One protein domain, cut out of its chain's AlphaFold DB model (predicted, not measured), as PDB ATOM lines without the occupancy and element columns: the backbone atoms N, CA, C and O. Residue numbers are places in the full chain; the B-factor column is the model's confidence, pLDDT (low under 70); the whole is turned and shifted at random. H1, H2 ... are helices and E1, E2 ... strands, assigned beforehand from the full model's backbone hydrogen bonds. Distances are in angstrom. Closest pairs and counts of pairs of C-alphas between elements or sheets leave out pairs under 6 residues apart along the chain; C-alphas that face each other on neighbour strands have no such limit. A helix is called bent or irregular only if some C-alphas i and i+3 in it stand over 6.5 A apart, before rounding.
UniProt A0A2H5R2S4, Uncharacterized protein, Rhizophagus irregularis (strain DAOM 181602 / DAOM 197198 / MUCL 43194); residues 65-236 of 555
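AT A GLANCE: This is residues 65 to 236 of the 555 residues of an uncharacterized protein of Rhizophagus irregularis (strain DAOM 181602 / DAOM 197198 / MUCL 43194) (UniProt A0A2H5R2S4). A six-stranded sheet, strongly twisted and curled like part of a barrel, has a helical hairpin over one face: H2 packs mainly over E1, E4 and E3, and the long H3 over E6 and E5. The tiny helix H1 only grazes this sheet, the small hairpin E7 and E8 lies away from the sheet and the helices, and residues 184 to 190, of which 184 belongs to H3, stick out. The printed part has 172 residues, with three named helices and eight named strands in the order E1 H1 E2 E3 E4 H2 H3 E5 E6 E7 E8. The large sheet runs E4, E1, E3, E2, E6, E5 and is mixed, E7 and E8 are antiparallel, and the class is mixed, helices and strands. The whole is compact, with a radius of gyration of the C-alphas of 16.9 A and spans of 49 by 42 by 38 A.

IN THESE COORDINATES: In the large sheet, E1 is residues 66 to 74, 26.4 A long, and begins at C-alpha 66, (-91.039, -85.106, 137.774). E2 is residues 95 to 99, 13.3 A; E3 is residues 112 to 117, 15.6 A; E4 is residues 127 to 131, 13.2 A. E5 is residues 196 to 201, 16.6 A, and E6 is residues 204 to 210, 20.2 A. H2, residues 138 to 152, is 21.3 A long. H3, residues 158 to 184, spans 38.9 A from C-alpha 158 at (-101.539, -67.995, 117.507) to C-alpha 184 at (-106.542, -64.290, 155.865). H3 is irregular, with C-alphas 159 and 162 7.1 A apart, and it has a kink of 28 degrees near residue 165. H1 is residues 86 to 89, E7 residues 217 to 219 and E8 residues 227 to 229, ending at C-alpha 229, (-118.398, -81.845, 149.512).

HOW THE PARTS SIT: In the large sheet, E1 and E3 are parallel at 22 degrees, with N 115 and O 71 2.8 A apart. E3 and E2 form an antiparallel hairpin, with N 98 and O 116 at 2.9 A. E2 and E6 are parallel at 20 degrees, with N 97 and O 207 at 2.9 A. The edge strand E4 is antiparallel to E1, with N 68 and O 129 at 3.0 A. The other edge strand, E5, makes an antiparallel hairpin with E6, with N 199 and O 206 at 2.9 A. H2 and H3 are on one face of this sheet, in two layers, a layer of helices and a layer of strands. The closest C-alphas of H2 and E1 are those of Thr 70 and Gln 145, 6.2 A apart. H3 has a height of 7.9 A over the sheet and lies over E6 and E5; its closest C-alphas to E6 are those of Leu 172 and Gly 209, 6.4 A. It runs along the strands, but only just, at 29 degrees to E6 on the local plane. H2 and H3 form a helical hairpin: they touch, H3 with residues 161 to 173 alone, at a steep tilt of 42 degrees, opposite ways, and their closest C-alphas are those of Ile 142 and Arg 169, 6.6 A. H1 only grazes the sheet with residues 87 to 89; its closest C-alphas to E2 are those of Ile 88 and Ser 96, 5.8 A. E7 and E8 form an antiparallel hairpin, with N 218 and O 228 at 2.9 A, and both are apart from E6. Every O i to N i+4 pair is within hydrogen-bond range in H2, 21 of 23 are in H3, and H1 is too short for such a pair.

THE WHOLE: The C-alphas farthest apart are those of Arg 159 and Leu 223, 54.0 A. The printed part has no cut. The links E1 to H1, E2 to E3 and H3 to E5 are long. The mean pLDDT of the printed part is 86.5, with values under 70 at residues 79 to 81, 106 to 109 and 218 to 227.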
ATOM      1  N   ASN A  65     -86.527 -85.653 136.735       75.19
ATOM      2  CA  ASN A  65     -87.667 -85.195 135.952       75.19
ATOM      3  C   ASN A  65     -88.967 -85.711 136.586       75.19
ATOM      4  O   ASN A  65     -89.295 -86.892 136.496       75.19
ATOM      5  N   TYR A  66     -89.721 -84.814 137.219       82.50
ATOM      6  CA  TYR A  66     -91.039 -85.106 137.774       82.50
ATOM      7  C   TYR A  66     -92.118 -84.799 136.733       82.50
ATOM      8  O   TYR A  66     -92.200 -83.680 136.222       82.50
ATOM      9  N   ILE A  67     -92.975 -85.777 136.440       85.12
ATOM     10  CA  ILE A  67     -94.089 -85.621 135.497       85.12
ATOM     11  C   ILE A  67     -95.359 -85.278 136.274       85.12
ATOM     12  O   ILE A  67     -95.760 -86.011 137.176       85.12
ATOM     13  N   PHE A  68     -96.042 -84.204 135.880       88.50
ATOM     14  CA  PHE A  68     -97.372 -83.854 136.384       88.50
ATOM     15  C   PHE A  68     -98.342 -83.593 135.233       88.50
ATOM     16  O   PHE A  68     -97.942 -83.233 134.127       88.50
ATOM     17  N   SER A  69     -99.636 -83.780 135.480       90.00
ATOM     18  CA  SER A  69    -100.671 -83.652 134.452       90.00
ATOM     19  C   SER A  69    -101.583 -82.446 134.681       90.00
ATOM     20  O   SER A  69    -101.742 -81.940 135.792       90.00
ATOM     21  N   THR A  70    -102.194 -81.967 133.599       92.00
ATOM     22  CA  THR A  70    -103.225 -80.920 133.611       92.00
ATOM     23  C   THR A  70    -104.458 -81.427 132.870       92.00
ATOM     24  O   THR A  70    -104.323 -81.857 131.727       92.00
ATOM     25  N   LYS A  71    -105.651 -81.378 133.474       94.38
ATOM     26  CA  LYS A  71    -106.913 -81.839 132.851       94.38
ATOM     27  C   LYS A  71    -108.041 -80.816 132.995       94.38
ATOM     28  O   LYS A  71    -107.977 -79.956 133.868       94.38
ATOM     29  N   TYR A  72    -109.098 -80.930 132.192       94.06
ATOM     30  CA  TYR A  72    -110.328 -80.150 132.399       94.06
ATOM     31  C   TYR A  72    -111.352 -80.912 133.241       94.06
ATOM     32  O   TYR A  72    -111.707 -82.048 132.917       94.06
ATOM     33  N   GLU A  73    -111.903 -80.249 134.257       94.12
ATOM     34  CA  GLU A  73    -113.018 -80.757 135.064       94.12
ATOM     35  C   GLU A  73    -114.273 -79.906 134.818       94.12
ATOM     36  O   GLU A  73    -114.192 -78.681 134.721       94.12
ATOM     37  N   LYS A  74    -115.441 -80.532 134.648       93.00
ATOM     38  CA  LYS A  74    -116.661 -79.846 134.183       93.00
ATOM     39  C   LYS A  74    -117.615 -79.597 135.347       93.00
ATOM     40  O   LYS A  74    -118.073 -80.551 135.965       93.00
ATOM     41  N   PHE A  75    -117.974 -78.339 135.609       89.81
ATOM     42  CA  PHE A  75    -118.960 -77.989 136.640       89.81
ATOM     43  C   PHE A  75    -120.301 -77.548 136.034       89.81
ATOM     44  O   PHE A  75    -120.347 -76.686 135.152       89.81
ATOM     45  N   HIS A  76    -121.410 -78.106 136.534       83.62
ATOM     46  CA  HIS A  76    -122.765 -77.625 136.241       83.62
ATOM     47  C   HIS A  76    -123.341 -76.837 137.421       83.62
ATOM     48  O   HIS A  76    -122.997 -77.076 138.574       83.62
ATOM     49  N   VAL A  77    -124.240 -75.895 137.125       82.38
ATOM     50  CA  VAL A  77    -124.959 -75.089 138.120       82.38
ATOM     51  C   VAL A  77    -126.359 -74.782 137.598       82.38
ATOM     52  O   VAL A  77    -126.541 -73.894 136.763       82.38
ATOM     53  N   THR A  78    -127.362 -75.494 138.102       71.00
ATOM     54  CA  THR A  78    -128.766 -75.378 137.675       71.00
ATOM     55  C   THR A  78    -129.407 -74.002 137.959       71.00
ATOM     56  O   THR A  78    -130.071 -73.481 137.060       71.00
ATOM     57  N   PRO A  79    -129.192 -73.347 139.129       64.62
ATOM     58  CA  PRO A  79    -129.897 -72.114 139.503       64.62
ATOM     59  C   PRO A  79    -129.853 -70.951 138.495       64.62
ATOM     60  O   PRO A  79    -128.833 -70.637 137.870       64.62
ATOM     61  N   HIS A  80    -130.993 -70.259 138.387       56.16
ATOM     62  CA  HIS A  80    -131.279 -69.307 137.308       56.16
ATOM     63  C   HIS A  80    -130.646 -67.910 137.478       56.16
ATOM     64  O   HIS A  80    -130.363 -67.242 136.482       56.16
ATOM     65  N   HIS A  81    -130.389 -67.441 138.707       67.50
ATOM     66  CA  HIS A  81    -129.949 -66.059 138.985       67.50
ATOM     67  C   HIS A  81    -128.445 -65.807 138.736       67.50
ATOM     68  O   HIS A  81    -127.677 -65.414 139.617       67.50
ATOM     69  N   ARG A  82    -128.022 -65.974 137.478       72.00
ATOM     70  CA  ARG A  82    -126.638 -65.821 136.986       72.00
ATOM     71  C   ARG A  82    -126.241 -64.347 136.756       72.00
ATOM     72  O   ARG A  82    -125.694 -63.980 135.715       72.00
ATOM     73  N   ALA A  83    -126.565 -63.482 137.720       77.44
ATOM     74  CA  ALA A  83    -126.329 -62.034 137.704       77.44
ATOM     75  C   ALA A  83    -125.123 -61.625 138.579       77.44
ATOM     76  O   ALA A  83    -124.537 -62.450 139.271       77.44
ATOM     77  N   GLY A  84    -124.724 -60.347 138.554       85.31
ATOM     78  CA  GLY A  84    -123.638 -59.843 139.411       85.31
ATOM     79  C   GLY A  84    -122.311 -60.589 139.209       85.31
ATOM     80  O   GLY A  84    -121.755 -60.561 138.109       85.31
ATOM     81  N   TYR A  85    -121.821 -61.238 140.270       85.31
ATOM     82  CA  TYR A  85    -120.648 -62.124 140.265       85.31
ATOM     83  C   TYR A  85    -120.967 -63.563 139.799       85.31
ATOM     84  O   TYR A  85    -120.099 -64.214 139.229       85.31
ATOM     85  N   ASN A  86    -122.222 -64.024 139.898       88.25
ATOM     86  CA  ASN A  86    -122.679 -65.362 139.476       88.25
ATOM     87  C   ASN A  86    -122.710 -65.572 137.945       88.25
ATOM     88  O   ASN A  86    -123.186 -66.599 137.460       88.25
ATOM     89  N   LYS A  87    -122.208 -64.613 137.158       88.31
ATOM     90  CA  LYS A  87    -122.116 -64.712 135.690       88.31
ATOM     91  C   LYS A  87    -121.197 -65.850 135.234       88.31
ATOM     92  O   LYS A  87    -121.415 -66.399 134.159       88.31
ATOM     93  N   ILE A  88    -120.238 -66.246 136.075       89.94
ATOM     94  CA  ILE A  88    -119.311 -67.364 135.838       89.94
ATOM     95  C   ILE A  88    -120.018 -68.708 135.602       89.94
ATOM     96  O   ILE A  88    -119.496 -69.569 134.897       89.94
ATOM     97  N   TYR A  89    -121.241 -68.872 136.109       89.81
ATOM     98  CA  TYR A  89    -122.043 -70.086 135.953       89.81
ATOM     99  C   TYR A  89    -122.847 -70.125 134.633       89.81
ATOM    100  O   TYR A  89    -123.629 -71.043 134.396       89.81
ATOM    101  N   ASN A  90    -122.697 -69.129 133.747       86.88
ATOM    102  CA  ASN A  90    -123.442 -69.050 132.488       86.88
ATOM    103  C   ASN A  90    -122.680 -69.656 131.296       86.88
ATOM    104  O   ASN A  90    -122.058 -68.928 130.523       86.88
ATOM    105  N   PHE A  91    -122.829 -70.970 131.104       83.88
ATOM    106  CA  PHE A  91    -122.219 -71.742 130.008       83.88
ATOM    107  C   PHE A  91    -122.617 -71.314 128.576       83.88
ATOM    108  O   PHE A  91    -121.909 -71.639 127.621       83.88
ATOM    109  N   ARG A  92    -123.751 -70.605 128.406       82.44
ATOM    110  CA  ARG A  92    -124.305 -70.234 127.083       82.44
ATOM    111  C   ARG A  92    -123.710 -68.948 126.499       82.44
ATOM    112  O   ARG A  92    -123.609 -68.833 125.286       82.44
ATOM    113  N   ARG A  93    -123.368 -67.956 127.333       80.31
ATOM    114  CA  ARG A  93    -122.915 -66.612 126.883       80.31
ATOM    115  C   ARG A  93    -121.456 -66.284 127.218       80.31
ATOM    116  O   ARG A  93    -120.974 -65.206 126.867       80.31
ATOM    117  N   SER A  94    -120.774 -67.174 127.928       87.12
ATOM    118  CA  SER A  94    -119.441 -66.946 128.489       87.12
ATOM    119  C   SER A  94    -118.795 -68.271 128.863       87.12
ATOM    120  O   SER A  94    -119.489 -69.163 129.349       87.12
ATOM    121  N   LYS A  95    -117.480 -68.388 128.687       92.38
ATOM    122  CA  LYS A  95    -116.724 -69.580 129.081       92.38
ATOM    123  C   LYS A  95    -115.849 -69.262 130.291       92.38
ATOM    124  O   LYS A  95    -115.163 -68.241 130.306       92.38
ATOM    125  N   SER A  96    -115.914 -70.100 131.315       94.44
ATOM    126  CA  SER A  96    -115.187 -69.924 132.576       94.44
ATOM    127  C   SER A  96    -114.074 -70.954 132.689       94.44
ATOM    128  O   SER A  96    -114.281 -72.109 132.326       94.44
ATOM    129  N   PHE A  97    -112.927 -70.536 133.215       95.88
ATOM    130  CA  PHE A  97    -111.750 -71.367 133.439       95.88
ATOM    131  C   PHE A  97    -111.139 -70.977 134.787       95.88
ATOM    132  O   PHE A  97    -110.611 -69.874 134.953       95.88
ATOM    133  N   PHE A  98    -111.285 -71.869 135.762       96.75
ATOM    134  CA  PHE A  98    -110.765 -71.717 137.113       96.75
ATOM    135  C   PHE A  98    -109.582 -72.662 137.298       96.75
ATOM    136  O   PHE A  98    -109.733 -73.873 137.169       96.75
ATOM    137  N   PHE A  99    -108.413 -72.089 137.561       96.06
ATOM    138  CA  PHE A  99    -107.153 -72.815 137.671       96.06
ATOM    139  C   PHE A  99    -106.965 -73.310 139.103       96.06
ATOM    140  O   PHE A  99    -106.896 -72.499 140.028       96.06
ATOM    141  N   GLU A 100    -106.911 -74.625 139.281       94.69
ATOM    142  CA  GLU A 100    -106.510 -75.254 140.537       94.69
ATOM    143  C   GLU A 100    -105.017 -75.040 140.764       94.69
ATOM    144  O   GLU A 100    -104.216 -75.119 139.829       94.69
ATOM    145  N   LEU A 101    -104.648 -74.731 142.003       92.44
ATOM    146  CA  LEU A 101    -103.265 -74.570 142.425       92.44
ATOM    147  C   LEU A 101    -103.059 -75.396 143.684       92.44
ATOM    148  O   LEU A 101    -103.906 -75.389 144.572       92.44
ATOM    149  N   VAL A 102    -101.936 -76.100 143.723       86.81
ATOM    150  CA  VAL A 102    -101.611 -77.073 144.765       86.81
ATOM    151  C   VAL A 102    -100.346 -76.606 145.477       86.81
ATOM    152  O   VAL A 102     -99.351 -76.293 144.824       86.81
ATOM    153  N   ASP A 103    -100.406 -76.500 146.802       81.81
ATOM    154  CA  ASP A 103     -99.337 -75.982 147.669       81.81
ATOM    155  C   ASP A 103     -98.763 -77.020 148.646       81.81
ATOM    156  O   ASP A 103     -97.708 -76.792 149.235       81.81
ATOM    157  N   HIS A 104     -99.405 -78.181 148.741       75.50
ATOM    158  CA  HIS A 104     -98.967 -79.373 149.455       75.50
ATOM    159  C   HIS A 104     -98.894 -80.542 148.466       75.50
ATOM    160  O   HIS A 104     -99.673 -80.607 147.517       75.50
ATOM    161  N   LEU A 105     -97.960 -81.473 148.651       70.06
ATOM    162  CA  LEU A 105     -97.930 -82.680 147.823       70.06
ATOM    163  C   LEU A 105     -99.039 -83.641 148.275       70.06
ATOM    164  O   LEU A 105     -99.109 -83.914 149.470       70.06
ATOM    165  N   PRO A 106     -99.884 -84.163 147.367       61.22
ATOM    166  CA  PRO A 106    -100.761 -85.278 147.701       61.22
ATOM    167  C   PRO A 106     -99.933 -86.558 147.873       61.22
ATOM    168  O   PRO A 106     -98.891 -86.720 147.229       61.22
ATOM    169  N   ASP A 107    -100.432 -87.502 148.670       56.06
ATOM    170  CA  ASP A 107     -99.769 -88.795 148.913       56.06
ATOM    171  C   ASP A 107     -99.677 -89.666 147.645       56.06
ATOM    172  O   ASP A 107     -98.852 -90.573 147.540       56.06
ATOM    173  N   THR A 108    -100.490 -89.363 146.629       56.72
ATOM    174  CA  THR A 108    -100.404 -89.967 145.297       56.72
ATOM    175  C   THR A 108     -99.149 -89.505 144.551       56.72
ATOM    176  O   THR A 108     -98.957 -88.309 144.329       56.72
ATOM    177  N   ASN A 109     -98.358 -90.453 144.041       60.53
ATOM    178  CA  ASN A 109     -97.062 -90.212 143.385       60.53
ATOM    179  C   ASN A 109     -97.065 -89.270 142.159       60.53
ATOM    180  O   ASN A 109     -95.990 -88.853 141.730       60.53
ATOM    181  N   GLN A 110     -98.224 -88.919 141.588       72.25
ATOM    182  CA  GLN A 110     -98.322 -88.041 140.420       72.25
ATOM    183  C   GLN A 110     -99.279 -86.866 140.658       72.25
ATOM    184  O   GLN A 110    -100.477 -87.045 140.871       72.25
ATOM    185  N   LEU A 111     -98.758 -85.640 140.557       83.88
ATOM    186  CA  LEU A 111     -99.551 -84.415 140.656       83.88
ATOM    187  C   LEU A 111    -100.471 -84.257 139.428       83.88
ATOM    188  O   LEU A 111    -100.035 -84.384 138.279       83.88
ATOM    189  N   GLN A 112    -101.744 -83.926 139.658       88.06
ATOM    190  CA  GLN A 112    -102.731 -83.675 138.606       88.06
ATOM    191  C   GLN A 112    -103.539 -82.410 138.909       88.06
ATOM    192  O   GLN A 112    -104.359 -82.400 139.818       88.06
ATOM    193  N   LEU A 113    -103.321 -81.355 138.122       91.69
ATOM    194  CA  LEU A 113    -103.989 -80.059 138.276       91.69
ATOM    195  C   LEU A 113    -105.238 -79.972 137.392       91.69
ATOM    196  O   LEU A 113    -105.189 -80.293 136.198       91.69
ATOM    197  N   LYS A 114    -106.347 -79.477 137.941       93.94
ATOM    198  CA  LYS A 114    -107.608 -79.315 137.208       93.94
ATOM    199  C   LYS A 114    -107.857 -77.870 136.765       93.94
ATOM    200  O   LYS A 114    -107.810 -76.924 137.547       93.94
ATOM    201  N   ILE A 115    -108.251 -77.707 135.506       95.75
ATOM    202  CA  ILE A 115    -108.867 -76.481 134.994       95.75
ATOM    203  C   ILE A 115    -110.383 -76.685 135.038       95.75
ATOM    204  O   ILE A 115    -110.971 -77.307 134.149       95.75
ATOM    205  N   TYR A 116    -111.033 -76.168 136.077       95.06
ATOM    206  CA  TYR A 116    -112.484 -76.272 136.226       95.06
ATOM    207  C   TYR A 116    -113.173 -75.350 135.217       95.06
ATOM    208  O   TYR A 116    -112.936 -74.137 135.194       95.06
ATOM    209  N   THR A 117    -114.053 -75.904 134.383       94.12
ATOM    210  CA  THR A 117    -114.730 -75.174 133.307       94.12
ATOM    211  C   THR A 117    -116.236 -75.423 133.241       94.12
ATOM    212  O   THR A 117    -116.744 -76.478 133.615       94.12
ATOM    213  N   ASN A 118    -116.958 -74.425 132.725       91.75
ATOM    214  CA  ASN A 118    -118.363 -74.543 132.333       91.75
ATOM    215  C   ASN A 118    -118.527 -74.859 130.828       91.75
ATOM    216  O   ASN A 118    -119.642 -74.793 130.305       91.75
ATOM    217  N   ASP A 119    -117.427 -75.135 130.114       90.12
ATOM    218  CA  ASP A 119    -117.433 -75.405 128.681       90.12
ATOM    219  C   ASP A 119    -117.426 -76.907 128.370       90.12
ATOM    220  O   ASP A 119    -116.386 -77.567 128.359       90.12
ATOM    221  N   TYR A 120    -118.607 -77.451 128.076       87.75
ATOM    222  CA  TYR A 120    -118.798 -78.877 127.803       87.75
ATOM    223  C   TYR A 120    -118.007 -79.404 126.598       87.75
ATOM    224  O   TYR A 120    -117.722 -80.601 126.563       87.75
ATOM    225  N   HIS A 121    -117.602 -78.529 125.668       86.31
ATOM    226  CA  HIS A 121    -116.806 -78.887 124.488       86.31
ATOM    227  C   HIS A 121    -115.313 -79.115 124.780       86.31
ATOM    228  O   HIS A 121    -114.595 -79.579 123.897       86.31
ATOM    229  N   MET A 122    -114.820 -78.794 125.981       88.25
ATOM    230  CA  MET A 122    -113.441 -79.120 126.361       88.25
ATOM    231  C   MET A 122    -113.314 -80.625 126.614       88.25
ATOM    232  O   MET A 122    -114.170 -81.221 127.271       88.25
ATOM    233  N   SER A 123    -112.256 -81.252 126.099       85.69
ATOM    234  CA  SER A 123    -111.938 -82.642 126.444       85.69
ATOM    235  C   SER A 123    -111.373 -82.714 127.863       85.69
ATOM    236  O   SER A 123    -110.661 -81.806 128.277       85.69
ATOM    237  N   SER A 124    -111.665 -83.785 128.601       87.12
ATOM    238  CA  SER A 124    -111.085 -84.025 129.932       87.12
ATOM    239  C   SER A 124    -109.771 -84.818 129.882       87.12
ATOM    240  O   SER A 124    -109.217 -85.127 130.935       87.12
ATOM    241  N   ASN A 125    -109.252 -85.108 128.683       87.81
ATOM    242  CA  ASN A 125    -107.963 -85.775 128.494       87.81
ATOM    243  C   ASN A 125    -106.831 -84.974 129.178       87.81
ATOM    244  O   ASN A 125    -106.767 -83.750 129.008       87.81
ATOM    245  N   PRO A 126    -105.935 -85.626 129.939       89.25
ATOM    246  CA  PRO A 126    -104.797 -84.955 130.549       89.25
ATOM    247  C   PRO A 126    -103.727 -84.599 129.506       89.25
ATOM    248  O   PRO A 126    -103.474 -85.356 128.572       89.25
ATOM    249  N   ILE A 127    -103.049 -83.469 129.710       90.00
ATOM    250  CA  ILE A 127    -101.748 -83.173 129.095       90.00
ATOM    251  C   ILE A 127    -100.681 -83.270 130.183       90.00
ATOM    252  O   ILE A 127    -100.794 -82.587 131.207       90.00
ATOM    253  N   ASN A 128     -99.668 -84.101 129.940       90.19
ATOM    254  CA  ASN A 128     -98.504 -84.287 130.804       90.19
ATOM    255  C   ASN A 128     -97.465 -83.180 130.581       90.19
ATOM    256  O   ASN A 128     -97.340 -82.637 129.484       90.19
ATOM    257  N   HIS A 129     -96.727 -82.851 131.638       87.94
ATOM    258  CA  HIS A 129     -95.698 -81.820 131.657       87.94
ATOM    259  C   HIS A 129     -94.550 -82.241 132.562       87.94
ATOM    260  O   HIS A 129     -94.772 -82.628 133.708       87.94
ATOM    261  N   ASP A 130     -93.331 -82.042 132.086       86.94
ATOM    262  CA  ASP A 130     -92.123 -82.243 132.879       86.94
ATOM    263  C   ASP A 130     -91.855 -81.040 133.792       86.94
ATOM    264  O   ASP A 130     -92.179 -79.883 133.466       86.94
ATOM    265  N   SER A 131     -91.244 -81.316 134.942       84.81
ATOM    266  CA  SER A 131     -90.737 -80.331 135.889       84.81
ATOM    267  C   SER A 131     -89.479 -80.833 136.595       84.81
ATOM    268  O   SER A 131     -89.348 -82.014 136.897       84.81
ATOM    269  N   THR A 132     -88.586 -79.907 136.934       82.75
ATOM    270  CA  THR A 132     -87.394 -80.155 137.761       82.75
ATOM    271  C   THR A 132     -87.699 -80.190 139.268       82.75
ATOM    272  O   THR A 132     -86.797 -80.386 140.074       82.75
ATOM    273  N   SER A 133     -88.963 -80.000 139.671       82.06
ATOM    274  CA  SER A 133     -89.416 -80.064 141.068       82.06
ATOM    275  C   SER A 133     -90.638 -80.965 141.216       82.06
ATOM    276  O   SER A 133     -91.570 -80.885 140.413       82.06
ATOM    277  N   ARG A 134     -90.676 -81.752 142.302       80.75
ATOM    278  CA  ARG A 134     -91.830 -82.582 142.689       80.75
ATOM    279  C   ARG A 134     -93.085 -81.732 142.919       80.75
ATOM    280  O   ARG A 134     -94.179 -82.155 142.558       80.75
ATOM    281  N   LEU A 135     -92.917 -80.524 143.467       84.88
ATOM    282  CA  LEU A 135     -93.963 -79.507 143.585       84.88
ATOM    283  C   LEU A 135     -93.548 -78.252 142.792       84.88
ATOM    284  O   LEU A 135     -92.697 -77.480 143.251       84.88
ATOM    285  N   PRO A 136     -94.103 -78.015 141.591       87.06
ATOM    286  CA  PRO A 136     -93.778 -76.827 140.809       87.06
ATOM    287  C   PRO A 136     -94.398 -75.568 141.430       87.06
ATOM    288  O   PRO A 136     -95.534 -75.603 141.896       87.06
ATOM    289  N   ASN A 137     -93.710 -74.424 141.383       91.62
ATOM    290  CA  ASN A 137     -94.256 -73.163 141.910       91.62
ATOM    291  C   ASN A 137     -95.515 -72.691 141.142       91.62
ATOM    292  O   ASN A 137     -95.690 -73.000 139.961       91.62
ATOM    293  N   PHE A 138     -96.375 -71.877 141.773       92.56
ATOM    294  CA  PHE A 138     -97.643 -71.428 141.168       92.56
ATOM    295  C   PHE A 138     -97.474 -70.736 139.806       92.56
ATOM    296  O   PHE A 138     -98.291 -70.933 138.909       92.56
ATOM    297  N   LYS A 139     -96.403 -69.954 139.602       95.00
ATOM    298  CA  LYS A 139     -96.109 -69.297 138.315       95.00
ATOM    299  C   LYS A 139     -95.890 -70.332 137.204       95.00
ATOM    300  O   LYS A 139     -96.329 -70.099 136.076       95.00
ATOM    301  N   PHE A 140     -95.278 -71.477 137.509       93.81
ATOM    302  CA  PHE A 140     -95.114 -72.606 136.592       93.81
ATOM    303  C   PHE A 140     -96.407 -73.422 136.429       93.81
ATOM    304  O   PHE A 140     -96.802 -73.678 135.291       93.81
ATOM    305  N   GLN A 141     -97.124 -73.730 137.521       93.56
ATOM    306  CA  GLN A 141     -98.435 -74.404 137.480       93.56
ATOM    307  C   GLN A 141     -99.435 -73.649 136.583       93.56
ATOM    308  O   GLN A 141    -100.013 -74.232 135.665       93.56
ATOM    309  N   ILE A 142     -99.576 -72.331 136.788       95.44
ATOM    310  CA  ILE A 142    -100.388 -71.438 135.947       95.44
ATOM    311  C   ILE A 142     -99.865 -71.438 134.507       95.44
ATOM    312  O   ILE A 142    -100.664 -71.480 133.576       95.44
ATOM    313  N   SER A 143     -98.543 -71.404 134.292       95.62
ATOM    314  CA  SER A 143     -97.970 -71.402 132.937       95.62
ATOM    315  C   SER A 143     -98.346 -72.666 132.156       95.62
ATOM    316  O   SER A 143     -98.861 -72.544 131.049       95.62
ATOM    317  N   LYS A 144     -98.163 -73.868 132.723       94.75
ATOM    318  CA  LYS A 144     -98.499 -75.131 132.038       94.75
ATOM    319  C   LYS A 144    -100.012 -75.312 131.848       94.75
ATOM    320  O   LYS A 144    -100.438 -75.731 130.772       94.75
ATOM    321  N   GLN A 145    -100.841 -74.915 132.821       95.19
ATOM    322  CA  GLN A 145    -102.299 -74.898 132.639       95.19
ATOM    323  C   GLN A 145    -102.748 -73.890 131.564       95.19
ATOM    324  O   GLN A 145    -103.654 -74.183 130.786       95.19
ATOM    325  N   LEU A 146    -102.101 -72.723 131.454       95.44
ATOM    326  CA  LEU A 146    -102.358 -71.789 130.353       95.44
ATOM    327  C   LEU A 146    -101.891 -72.347 129.004       95.44
ATOM    328  O   LEU A 146    -102.577 -72.123 128.011       95.44
ATOM    329  N   THR A 147    -100.800 -73.114 128.944       93.94
ATOM    330  CA  THR A 147    -100.403 -73.829 127.718       93.94
ATOM    331  C   THR A 147    -101.499 -74.801 127.275       93.94
ATOM    332  O   THR A 147    -101.849 -74.812 126.097       93.94
ATOM    333  N   HIS A 148    -102.119 -75.539 128.206       93.56
ATOM    334  CA  HIS A 148    -103.285 -76.386 127.917       93.56
ATOM    335  C   HIS A 148    -104.515 -75.552 127.484       93.56
ATOM    336  O   HIS A 148    -105.214 -75.912 126.536       93.56
ATOM    337  N   PHE A 149    -104.765 -74.384 128.086       94.19
ATOM    338  CA  PHE A 149    -105.816 -73.476 127.605       94.19
ATOM    339  C   PHE A 149    -105.572 -72.982 126.171       94.19
ATOM    340  O   PHE A 149    -106.487 -72.972 125.351       94.19
ATOM    341  N   PHE A 150    -104.347 -72.581 125.833       93.00
ATOM    342  CA  PHE A 150    -104.034 -72.058 124.503       93.00
ATOM    343  C   PHE A 150    -103.827 -73.147 123.442       93.00
ATOM    344  O   PHE A 150    -104.013 -72.862 122.256       93.00
ATOM    345  N   SER A 151    -103.513 -74.394 123.810       90.00
ATOM    346  CA  SER A 151    -103.454 -75.508 122.855       90.00
ATOM    347  C   SER A 151    -104.844 -75.862 122.312       90.00
ATOM    348  O   SER A 151    -104.985 -75.992 121.096       90.00
ATOM    349  N   THR A 152    -105.878 -75.909 123.165       88.00
ATOM    350  CA  THR A 152    -107.268 -76.213 122.762       88.00
ATOM    351  C   THR A 152    -108.013 -75.024 122.141       88.00
ATOM    352  O   THR A 152    -109.015 -75.211 121.442       88.00
ATOM    353  N   GLN A 153    -107.557 -73.786 122.369       87.31
ATOM    354  CA  GLN A 153    -108.319 -72.588 122.016       87.31
ATOM    355  C   GLN A 153    -108.264 -72.210 120.523       87.31
ATOM    356  O   GLN A 153    -107.384 -71.472 120.080       87.31
ATOM    357  N   LYS A 154    -109.299 -72.603 119.768       85.69
ATOM    358  CA  LYS A 154    -109.485 -72.246 118.345       85.69
ATOM    359  C   LYS A 154    -109.866 -70.771 118.095       85.69
ATOM    360  O   LYS A 154    -109.728 -70.291 116.977       85.69
ATOM    361  N   VAL A 155    -110.351 -70.034 119.103       88.19
ATOM    362  CA  VAL A 155    -110.854 -68.646 118.944       88.19
ATOM    363  C   VAL A 155    -109.752 -67.584 118.841       88.19
ATOM    364  O   VAL A 155    -109.972 -66.531 118.238       88.19
ATOM    365  N   ILE A 156    -108.598 -67.810 119.472       88.62
ATOM    366  CA  ILE A 156    -107.550 -66.792 119.641       88.62
ATOM    367  C   ILE A 156    -106.395 -67.111 118.677       88.62
ATOM    368  O   ILE A 156    -105.736 -68.131 118.874       88.62
ATOM    369  N   PRO A 157    -106.109 -66.266 117.664       88.75
ATOM    370  CA  PRO A 157    -105.041 -66.523 116.695       88.75
ATOM    371  C   PRO A 157    -103.673 -66.678 117.366       88.75
ATOM    372  O   PRO A 157    -103.330 -65.858 118.218       88.75
ATOM    373  N   ARG A 158    -102.871 -67.672 116.941       88.62
ATOM    374  CA  ARG A 158    -101.539 -67.995 117.507       88.62
ATOM    375  C   ARG A 158    -100.663 -66.752 117.733       88.62
ATOM    376  O   ARG A 158    -100.191 -66.559 118.845       88.62
ATOM    377  N   ARG A 159    -100.583 -65.846 116.744       88.56
ATOM    378  CA  ARG A 159     -99.839 -64.560 116.799       88.56
ATOM    379  C   ARG A 159    -100.205 -63.634 117.978       88.56
ATOM    380  O   ARG A 159     -99.449 -62.725 118.289       88.56
ATOM    381  N   LEU A 160    -101.366 -63.814 118.612       88.56
ATOM    382  CA  LEU A 160    -101.805 -63.033 119.778       88.56
ATOM    383  C   LEU A 160    -101.752 -63.826 121.092       88.56
ATOM    384  O   LEU A 160    -101.914 -63.235 122.161       88.56
ATOM    385  N   GLN A 161    -101.555 -65.147 121.035       90.00
ATOM    386  CA  GLN A 161    -101.624 -66.003 122.219       90.00
ATOM    387  C   GLN A 161    -100.514 -65.682 123.216       90.00
ATOM    388  O   GLN A 161    -100.812 -65.583 124.395       90.00
ATOM    389  N   GLU A 162     -99.286 -65.418 122.772       90.25
ATOM    390  CA  GLU A 162     -98.157 -65.059 123.644       90.25
ATOM    391  C   GLU A 162     -98.417 -63.777 124.461       90.25
ATOM    392  O   GLU A 162     -98.321 -63.772 125.694       90.25
ATOM    393  N   LYS A 163     -98.853 -62.701 123.790       92.00
ATOM    394  CA  LYS A 163     -99.218 -61.428 124.436       92.00
ATOM    395  C   LYS A 163    -100.329 -61.618 125.471       92.00
ATOM    396  O   LYS A 163    -100.273 -61.042 126.561       92.00
ATOM    397  N   PHE A 164    -101.331 -62.442 125.161       93.62
ATOM    398  CA  PHE A 164    -102.404 -62.758 126.102       93.62
ATOM    399  C   PHE A 164    -101.969 -63.727 127.210       93.62
ATOM    400  O   PHE A 164    -102.404 -63.545 128.341       93.62
ATOM    401  N   PHE A 165    -101.085 -64.688 126.942       95.50
ATOM    402  CA  PHE A 165    -100.534 -65.636 127.914       95.50
ATOM    403  C   PHE A 165     -99.807 -64.895 129.034       95.50
ATOM    404  O   PHE A 165    -100.149 -65.056 130.205       95.50
ATOM    405  N   THR A 166     -98.873 -64.006 128.686       94.56
ATOM    406  CA  THR A 166     -98.125 -63.215 129.673       94.56
ATOM    407  C   THR A 166     -99.045 -62.286 130.472       94.56
ATOM    408  O   THR A 166     -98.915 -62.204 131.697       94.56
ATOM    409  N   HIS A 167    -100.034 -61.657 129.826       95.00
ATOM    410  CA  HIS A 167    -101.015 -60.809 130.512       95.00
ATOM    411  C   HIS A 167    -101.928 -61.600 131.468       95.00
ATOM    412  O   HIS A 167    -102.095 -61.213 132.624       95.00
ATOM    413  N   ILE A 168    -102.504 -62.718 131.013       96.25
ATOM    414  CA  ILE A 168    -103.409 -63.569 131.801       96.25
ATOM    415  C   ILE A 168    -102.650 -64.220 132.960       96.25
ATOM    416  O   ILE A 168    -103.154 -64.206 134.080       96.25
ATOM    417  N   ARG A 169    -101.412 -64.690 132.745       97.19
ATOM    418  CA  ARG A 169    -100.537 -65.211 133.807       97.19
ATOM    419  C   ARG A 169    -100.295 -64.172 134.903       97.19
ATOM    420  O   ARG A 169    -100.490 -64.489 136.073       97.19
ATOM    421  N   LYS A 170     -99.941 -62.929 134.544       96.75
ATOM    422  CA  LYS A 170     -99.788 -61.842 135.528       96.75
ATOM    423  C   LYS A 170    -101.103 -61.582 136.274       96.75
ATOM    424  O   LYS A 170    -101.104 -61.519 137.497       96.75
ATOM    425  N   LYS A 171    -102.231 -61.508 135.559       97.19
ATOM    426  CA  LYS A 171    -103.554 -61.261 136.160       97.19
ATOM    427  C   LYS A 171    -104.068 -62.404 137.042       97.19
ATOM    428  O   LYS A 171    -104.867 -62.129 137.931       97.19
ATOM    429  N   LEU A 172    -103.625 -63.646 136.832       97.44
ATOM    430  CA  LEU A 172    -103.908 -64.785 137.713       97.44
ATOM    431  C   LEU A 172    -103.048 -64.767 138.981       97.44
ATOM    432  O   LEU A 172    -103.582 -65.021 140.055       97.44
ATOM    433  N   LEU A 173    -101.766 -64.399 138.884       96.69
ATOM    434  CA  LEU A 173    -100.903 -64.216 140.059       96.69
ATOM    435  C   LEU A 173    -101.427 -63.079 140.953       96.69
ATOM    436  O   LEU A 173    -101.788 -63.341 142.095       96.69
ATOM    437  N   GLU A 174    -101.666 -61.885 140.391       97.00
ATOM    438  CA  GLU A 174    -102.335 -60.779 141.108       97.00
ATOM    439  C   GLU A 174    -103.652 -61.232 141.777       97.00
ATOM    440  O   GLU A 174    -104.013 -60.787 142.865       97.00
ATOM    441  N   ARG A 175    -104.409 -62.122 141.117       96.31
ATOM    442  CA  ARG A 175    -105.683 -62.644 141.629       96.31
ATOM    443  C   ARG A 175    -105.493 -63.560 142.834       96.31
ATOM    444  O   ARG A 175    -106.306 -63.464 143.749       96.31
ATOM    445  N   LEU A 176    -104.461 -64.403 142.836       95.31
ATOM    446  CA  LEU A 176    -104.101 -65.267 143.961       95.31
ATOM    447  C   LEU A 176    -103.767 -64.430 145.203       95.31
ATOM    448  O   LEU A 176    -104.337 -64.668 146.268       95.31
ATOM    449  N   ASP A 177    -102.947 -63.392 145.040       95.25
ATOM    450  CA  ASP A 177    -102.530 -62.510 146.135       95.25
ATOM    451  C   ASP A 177    -103.729 -61.759 146.740       95.25
ATOM    452  O   ASP A 177    -103.927 -61.753 147.958       95.25
ATOM    453  N   PHE A 178    -104.615 -61.210 145.896       95.12
ATOM    454  CA  PHE A 178    -105.849 -60.555 146.352       95.12
ATOM    455  C   PHE A 178    -106.823 -61.509 147.067       95.12
ATOM    456  O   PHE A 178    -107.588 -61.063 147.929       95.12
ATOM    457  N   ILE A 179    -106.842 -62.796 146.701       94.69
ATOM    458  CA  ILE A 179    -107.651 -63.824 147.372       94.69
ATOM    459  C   ILE A 179    -107.045 -64.142 148.741       94.69
ATOM    460  O   ILE A 179    -107.752 -64.029 149.740       94.69
ATOM    461  N   ARG A 180    -105.747 -64.474 148.793       94.06
ATOM    462  CA  ARG A 180    -105.013 -64.826 150.019       94.06
ATOM    463  C   ARG A 180    -105.093 -63.698 151.055       94.06
ATOM    464  O   ARG A 180    -105.595 -63.917 152.154       94.06
ATOM    465  N   SER A 181    -104.754 -62.471 150.648       94.44
ATOM    466  CA  SER A 181    -104.844 -61.260 151.478       94.44
ATOM    467  C   SER A 181    -106.263 -60.997 152.015       94.44
ATOM    468  O   SER A 181    -106.433 -60.625 153.176       94.44
ATOM    469  N   ARG A 182    -107.314 -61.227 151.209       93.88
ATOM    470  CA  ARG A 182    -108.704 -61.071 151.677       93.88
ATOM    471  C   ARG A 182    -109.104 -62.162 152.664       93.88
ATOM    472  O   ARG A 182    -109.734 -61.840 153.667       93.88
ATOM    473  N   ALA A 183    -108.778 -63.415 152.358       91.75
ATOM    474  CA  ALA A 183    -109.218 -64.584 153.108       91.75
ATOM    475  C   ALA A 183    -108.591 -64.637 154.509       91.75
ATOM    476  O   ALA A 183    -109.302 -64.848 155.493       91.75
ATOM    477  N   GLN A 184    -107.293 -64.333 154.608       92.25
ATOM    478  CA  GLN A 184    -106.542 -64.290 155.865       92.25
ATOM    479  C   GLN A 184    -106.930 -63.115 156.778       92.25
ATOM    480  O   GLN A 184    -106.630 -63.140 157.973       92.25
ATOM    481  N   LYS A 185    -107.601 -62.075 156.258       92.69
ATOM    482  CA  LYS A 185    -107.941 -60.896 157.062       92.69
ATOM    483  C   LYS A 185    -108.972 -61.241 158.143       92.69
ATOM    484  O   LYS A 185    -109.987 -61.871 157.849       92.69
ATOM    485  N   LYS A 186    -108.747 -60.761 159.372       88.94
ATOM    486  CA  LYS A 186    -109.592 -61.001 160.563       88.94
ATOM    487  C   LYS A 186    -110.700 -59.947 160.778       88.94
ATOM    488  O   LYS A 186    -111.301 -59.864 161.845       88.94
ATOM    489  N   ASP A 187    -111.013 -59.128 159.769       84.06
ATOM    490  CA  ASP A 187    -112.081 -58.120 159.863       84.06
ATOM    491  C   ASP A 187    -113.471 -58.766 160.034       84.06
ATOM    492  O   ASP A 187    -113.885 -59.582 159.203       84.06
ATOM    493  N   LYS A 188    -114.283 -58.286 160.984       82.56
ATOM    494  CA  LYS A 188    -115.727 -58.595 161.060       82.56
ATOM    495  C   LYS A 188    -116.565 -57.781 160.047       82.56
ATOM    496  O   LYS A 188    -117.584 -57.190 160.390       82.56
ATOM    497  N   ASN A 189    -116.130 -57.722 158.781       80.06
ATOM    498  CA  ASN A 189    -116.859 -57.083 157.673       80.06
ATOM    499  C   ASN A 189    -117.214 -58.078 156.552       80.06
ATOM    500  O   ASN A 189    -116.691 -59.185 156.497       80.06
ATOM    501  N   ASN A 190    -118.118 -57.691 155.648       86.31
ATOM    502  CA  ASN A 190    -118.550 -58.528 154.516       86.31
ATOM    503  C   ASN A 190    -118.001 -58.009 153.175       86.31
ATOM    504  O   ASN A 190    -118.692 -58.050 152.157       86.31
ATOM    505  N   HIS A 191    -116.778 -57.465 153.159       86.44
ATOM    506  CA  HIS A 191    -116.174 -56.996 151.913       86.44
ATOM    507  C   HIS A 191    -115.739 -58.181 151.036       86.44
ATOM    508  O   HIS A 191    -114.932 -59.014 151.448       86.44
ATOM    509  N   MET A 192    -116.223 -58.218 149.794       90.12
ATOM    510  CA  MET A 192    -116.034 -59.331 148.858       90.12
ATOM    511  C   MET A 192    -114.884 -59.056 147.877       90.12
ATOM    512  O   MET A 192    -114.936 -58.087 147.117       90.12
ATOM    513  N   THR A 193    -113.886 -59.939 147.813       93.56
ATOM    514  CA  THR A 193    -112.918 -59.986 146.701       93.56
ATOM    515  C   THR A 193    -113.355 -61.058 145.704       93.56
ATOM    516  O   THR A 193    -113.568 -62.201 146.093       93.56
ATOM    517  N   LYS A 194    -113.471 -60.734 144.409       94.94
ATOM    518  CA  LYS A 194    -113.781 -61.731 143.363       94.94
ATOM    519  C   LYS A 194    -112.599 -62.667 143.117       94.94
ATOM    520  O   LYS A 194    -111.472 -62.183 142.974       94.94
ATOM    521  N   THR A 195    -112.886 -63.958 142.958       95.25
ATOM    522  CA  THR A 195    -111.911 -65.011 142.602       95.25
ATOM    523  C   THR A 195    -111.465 -64.969 141.138       95.25
ATOM    524  O   THR A 195    -110.455 -65.566 140.776       95.25
ATOM    525  N   PHE A 196    -112.190 -64.227 140.295       95.62
ATOM    526  CA  PHE A 196    -111.995 -64.159 138.848       95.62
ATOM    527  C   PHE A 196    -111.893 -62.721 138.320       95.62
ATOM    528  O   PHE A 196    -112.322 -61.757 138.964       95.62
ATOM    529  N   PHE A 197    -111.380 -62.593 137.097       95.50
ATOM    530  CA  PHE A 197    -111.429 -61.386 136.275       95.50
ATOM    531  C   PHE A 197    -112.075 -61.663 134.909       95.50
ATOM    532  O   PHE A 197    -112.257 -62.807 134.487       95.50
ATOM    533  N   ASN A 198    -112.457 -60.587 134.219       94.62
ATOM    534  CA  ASN A 198    -113.056 -60.657 132.890       94.62
ATOM    535  C   ASN A 198    -111.959 -60.561 131.824       94.62
ATOM    536  O   ASN A 198    -111.172 -59.617 131.848       94.62
ATOM    537  N   PHE A 199    -111.983 -61.451 130.839       94.12
ATOM    538  CA  PHE A 199    -111.252 -61.308 129.581       94.12
ATOM    539  C   PHE A 199    -112.248 -61.371 128.413       94.12
ATOM    540  O   PHE A 199    -113.336 -61.943 128.524       94.12
ATOM    541  N   SER A 200    -111.957 -60.727 127.286       91.75
ATOM    542  CA  SER A 200    -112.843 -60.752 126.116       91.75
ATOM    543  C   SER A 200    -112.047 -60.539 124.838       91.75
ATOM    544  O   SER A 200    -111.149 -59.704 124.795       91.75
ATOM    545  N   TYR A 201    -112.396 -61.293 123.798       91.62
ATOM    546  CA  TYR A 201    -111.751 -61.234 122.491       91.62
ATOM    547  C   TYR A 201    -112.815 -61.293 121.394       91.62
ATOM    548  O   TYR A 201    -113.539 -62.284 121.265       91.62
ATOM    549  N   LYS A 202    -112.941 -60.211 120.612       90.31
ATOM    550  CA  LYS A 202    -114.059 -59.996 119.675       90.31
ATOM    551  C   LYS A 202    -115.407 -60.247 120.390       90.31
ATOM    552  O   LYS A 202    -115.663 -59.653 121.436       90.31
ATOM    553  N   LYS A 203    -116.251 -61.149 119.873       89.75
ATOM    554  CA  LYS A 203    -117.542 -61.533 120.481       89.75
ATOM    555  C   LYS A 203    -117.431 -62.467 121.700       89.75
ATOM    556  O   LYS A 203    -118.411 -62.630 122.426       89.75
ATOM    557  N   TYR A 204    -116.271 -63.080 121.935       90.06
ATOM    558  CA  TYR A 204    -116.090 -64.134 122.934       90.06
ATOM    559  C   TYR A 204    -115.732 -63.568 124.310       90.06
ATOM    560  O   TYR A 204    -114.953 -62.620 124.430       90.06
ATOM    561  N   ARG A 205    -116.321 -64.155 125.357       91.75
ATOM    562  CA  ARG A 205    -116.280 -63.650 126.736       91.75
ATOM    563  C   ARG A 205    -115.764 -64.752 127.651       91.75
ATOM    564  O   ARG A 205    -116.396 -65.803 127.755       91.75
ATOM    565  N   PHE A 206    -114.637 -64.491 128.297       93.88
ATOM    566  CA  PHE A 206    -113.920 -65.443 129.132       93.88
ATOM    567  C   PHE A 206    -113.873 -64.947 130.581       93.88
ATOM    568  O   PHE A 206    -113.696 -63.752 130.833       93.88
ATOM    569  N   TYR A 207    -114.010 -65.862 131.535       95.56
ATOM    570  CA  TYR A 207    -113.774 -65.598 132.951       95.56
ATOM    571  C   TYR A 207    -112.617 -66.473 133.425       95.56
ATOM    572  O   TYR A 207    -112.741 -67.695 133.430       95.56
ATOM    573  N   PHE A 208    -111.506 -65.842 133.802       96.69
ATOM    574  CA  PHE A 208    -110.325 -66.517 134.336       96.69
ATOM    575  C   PHE A 208    -110.223 -66.238 135.833       96.69
ATOM    576  O   PHE A 208    -110.358 -65.086 136.251       96.69
ATOM    577  N   GLY A 209    -109.981 -67.263 136.644       96.69
ATOM    578  CA  GLY A 209    -109.848 -67.115 138.092       96.69
ATOM    579  C   GLY A 209    -109.056 -68.243 138.732       96.69
ATOM    580  O   GLY A 209    -108.739 -69.231 138.077       96.69
ATOM    581  N   ILE A 210    -108.753 -68.094 140.018       96.69
ATOM    582  CA  ILE A 210    -108.204 -69.191 140.823       96.69
ATOM    583  C   ILE A 210    -109.373 -70.044 141.312       96.69
ATOM    584  O   ILE A 210    -110.381 -69.497 141.771       96.69
ATOM    585  N   TYR A 211    -109.265 -71.363 141.178       95.25
ATOM    586  CA  TYR A 211    -110.239 -72.287 141.743       95.25
ATOM    587  C   TYR A 211    -110.162 -72.248 143.268       95.25
ATOM    588  O   TYR A 211    -109.100 -72.440 143.852       95.25
ATOM    589  N   LEU A 212    -111.305 -71.997 143.901       92.25
ATOM    590  CA  LEU A 212    -111.515 -72.254 145.318       92.25
ATOM    591  C   LEU A 212    -112.780 -73.122 145.420       92.25
ATOM    592  O   LEU A 212    -113.823 -72.704 144.890       92.25
ATOM    593  N   PRO A 213    -112.702 -74.310 146.046       89.00
ATOM    594  CA  PRO A 213    -113.855 -75.181 146.243       89.00
ATOM    595  C   PRO A 213    -114.865 -74.528 147.193       89.00
ATOM    596  O   PRO A 213    -114.534 -73.646 147.986       89.00
ATOM    597  N   CYS A 214    -116.126 -74.956 147.134       87.69
ATOM    598  CA  CYS A 214    -117.146 -74.403 148.020       87.69
ATOM    599  C   CYS A 214    -117.035 -74.954 149.450       87.69
ATOM    600  O   CYS A 214    -117.475 -74.269 150.372       87.69
ATOM    601  N   ASN A 215    -116.496 -76.166 149.637       82.31
ATOM    602  CA  ASN A 215    -116.302 -76.880 150.917       82.31
ATOM    603  C   ASN A 215    -117.549 -77.065 151.803       82.31
ATOM    604  O   ASN A 215    -117.463 -77.649 152.876       82.31
ATOM    605  N   HIS A 216    -118.718 -76.623 151.347       82.69
ATOM    606  CA  HIS A 216    -119.992 -76.913 151.990       82.69
ATOM    607  C   HIS A 216    -120.421 -78.337 151.640       82.69
ATOM    608  O   HIS A 216    -120.270 -78.772 150.493       82.69
ATOM    609  N   THR A 217    -120.956 -79.044 152.626       77.81
ATOM    610  CA  THR A 217    -121.538 -80.375 152.478       77.81
ATOM    611  C   THR A 217    -122.961 -80.307 151.924       77.81
ATOM    612  O   THR A 217    -123.681 -79.325 152.119       77.81
ATOM    613  N   HIS A 218    -123.364 -81.364 151.224       67.06
ATOM    614  CA  HIS A 218    -124.743 -81.622 150.816       67.06
ATOM    615  C   HIS A 218    -125.001 -83.133 150.810       67.06
ATOM    616  O   HIS A 218    -124.090 -83.917 150.536       67.06
ATOM    617  N   THR A 219    -126.229 -83.534 151.128       59.12
ATOM    618  CA  THR A 219    -126.690 -84.922 151.012       59.12
ATOM    619  C   THR A 219    -126.859 -85.291 149.539       59.12
ATOM    620  O   THR A 219    -127.397 -84.512 148.750       59.12
ATOM    621  N   VAL A 220    -126.371 -86.474 149.153       51.69
ATOM    622  CA  VAL A 220    -126.421 -86.967 147.768       51.69
ATOM    623  C   VAL A 220    -126.964 -88.393 147.742       51.69
ATOM    624  O   VAL A 220    -126.230 -89.352 147.956       51.69
ATOM    625  N   GLY A 221    -128.254 -88.524 147.440       49.12
ATOM    626  CA  GLY A 221    -128.930 -89.810 147.272       49.12
ATOM    627  C   GLY A 221    -130.373 -89.787 147.770       49.12
ATOM    628  O   GLY A 221    -130.841 -88.781 148.301       49.12
ATOM    629  N   LEU A 222    -131.063 -90.918 147.600       49.66
ATOM    630  CA  LEU A 222    -132.341 -91.201 148.268       49.66
ATOM    631  C   LEU A 222    -132.145 -91.755 149.695       49.66
ATOM    632  O   LEU A 222    -133.101 -91.814 150.460       49.66
ATOM    633  N   LEU A 223    -130.913 -92.140 150.052       44.72
ATOM    634  CA  LEU A 223    -130.502 -92.512 151.408       44.72
ATOM    635  C   LEU A 223    -129.722 -91.347 152.052       44.72
ATOM    636  O   LEU A 223    -128.891 -90.736 151.375       44.72
ATOM    637  N   PRO A 224    -129.922 -91.059 153.353       50.59
ATOM    638  CA  PRO A 224    -129.327 -89.892 154.015       50.59
ATOM    639  C   PRO A 224    -127.812 -89.995 154.280       50.59
ATOM    640  O   PRO A 224    -127.184 -88.992 154.613       50.59
ATOM    641  N   ASN A 225    -127.207 -91.176 154.116       51.62
ATOM    642  CA  ASN A 225    -125.876 -91.481 154.659       51.62
ATOM    643  C   ASN A 225    -124.689 -90.975 153.810       51.62
ATOM    644  O   ASN A 225    -123.554 -90.987 154.284       51.62
ATOM    645  N   THR A 226    -124.914 -90.503 152.578       50.22
ATOM    646  CA  THR A 226    -123.832 -90.049 151.683       50.22
ATOM    647  C   THR A 226    -123.718 -88.524 151.674       50.22
ATOM    648  O   THR A 226    -124.453 -87.819 150.976       50.22
ATOM    649  N   THR A 227    -122.757 -88.004 152.441       65.25
ATOM    650  CA  THR A 227    -122.441 -86.569 152.509       65.25
ATOM    651  C   THR A 227    -121.312 -86.214 151.539       65.25
ATOM    652  O   THR A 227    -120.167 -86.601 151.751       65.25
ATOM    653  N   ALA A 228    -121.606 -85.435 150.496       75.50
ATOM    654  CA  ALA A 228    -120.615 -84.999 149.511       75.50
ATOM    655  C   ALA A 228    -120.196 -83.534 149.718       75.50
ATOM    656  O   ALA A 228    -121.021 -82.665 150.020       75.50
ATOM    657  N   THR A 229    -118.919 -83.222 149.491       82.44
ATOM    658  CA  THR A 229    -118.398 -81.845 149.512       82.44
ATOM    659  C   THR A 229    -118.603 -81.150 148.162       82.44
ATOM    660  O   THR A 229    -118.505 -81.747 147.091       82.44
ATOM    661  N   CYS A 230    -118.930 -79.858 148.187       86.81
ATOM    662  CA  CYS A 230    -119.271 -79.117 146.976       86.81
ATOM    663  C   CYS A 230    -118.029 -78.578 146.232       86.81
ATOM    664  O   CYS A 230    -117.401 -77.604 146.655       86.81
ATOM    665  N   SER A 231    -117.742 -79.153 145.061       86.88
ATOM    666  CA  SER A 231    -116.659 -78.772 144.132       86.88
ATOM    667  C   SER A 231    -116.993 -77.605 143.181       86.88
ATOM    668  O   SER A 231    -116.252 -77.312 142.244       86.88
ATOM    669  N   ILE A 232    -118.118 -76.905 143.379       90.00
ATOM    670  CA  ILE A 232    -118.485 -75.767 142.521       90.00
ATOM    671  C   ILE A 232    -117.573 -74.569 142.849       90.00
ATOM    672  O   ILE A 232    -117.594 -74.116 143.998       90.00
ATOM    673  N   PRO A 233    -116.849 -73.982 141.870       92.50
ATOM    674  CA  PRO A 233    -115.964 -72.846 142.118       92.50
ATOM    675  C   PRO A 233    -116.723 -71.653 142.700       92.50
ATOM    676  O   PRO A 233    -117.757 -71.235 142.161       92.50
ATOM    677  N   VAL A 234    -116.203 -71.072 143.782       93.44
ATOM    678  CA  VAL A 234    -116.812 -69.898 144.427       93.44
ATOM    679  C   VAL A 234    -116.531 -68.606 143.632       93.44
ATOM    680  O   VAL A 234    -115.443 -68.448 143.073       93.44
ATOM    681  N   PRO A 235    -117.466 -67.632 143.565       92.81
ATOM    682  CA  PRO A 235    -117.286 -66.411 142.769       92.81
ATOM    683  C   PRO A 235    -116.486 -65.314 143.492       92.81
ATOM    684  O   PRO A 235    -116.098 -64.310 142.882       92.81
ATOM    685  N   PHE A 236    -116.306 -65.454 144.806       93.31
ATOM    686  CA  PHE A 236    -115.693 -64.468 145.689       93.31
ATOM    687  C   PHE A 236    -115.183 -65.122 146.981       93.31
ATOM    688  O   PHE A 236    -115.590 -66.227 147.324       93.31
TER     689      PHE A 236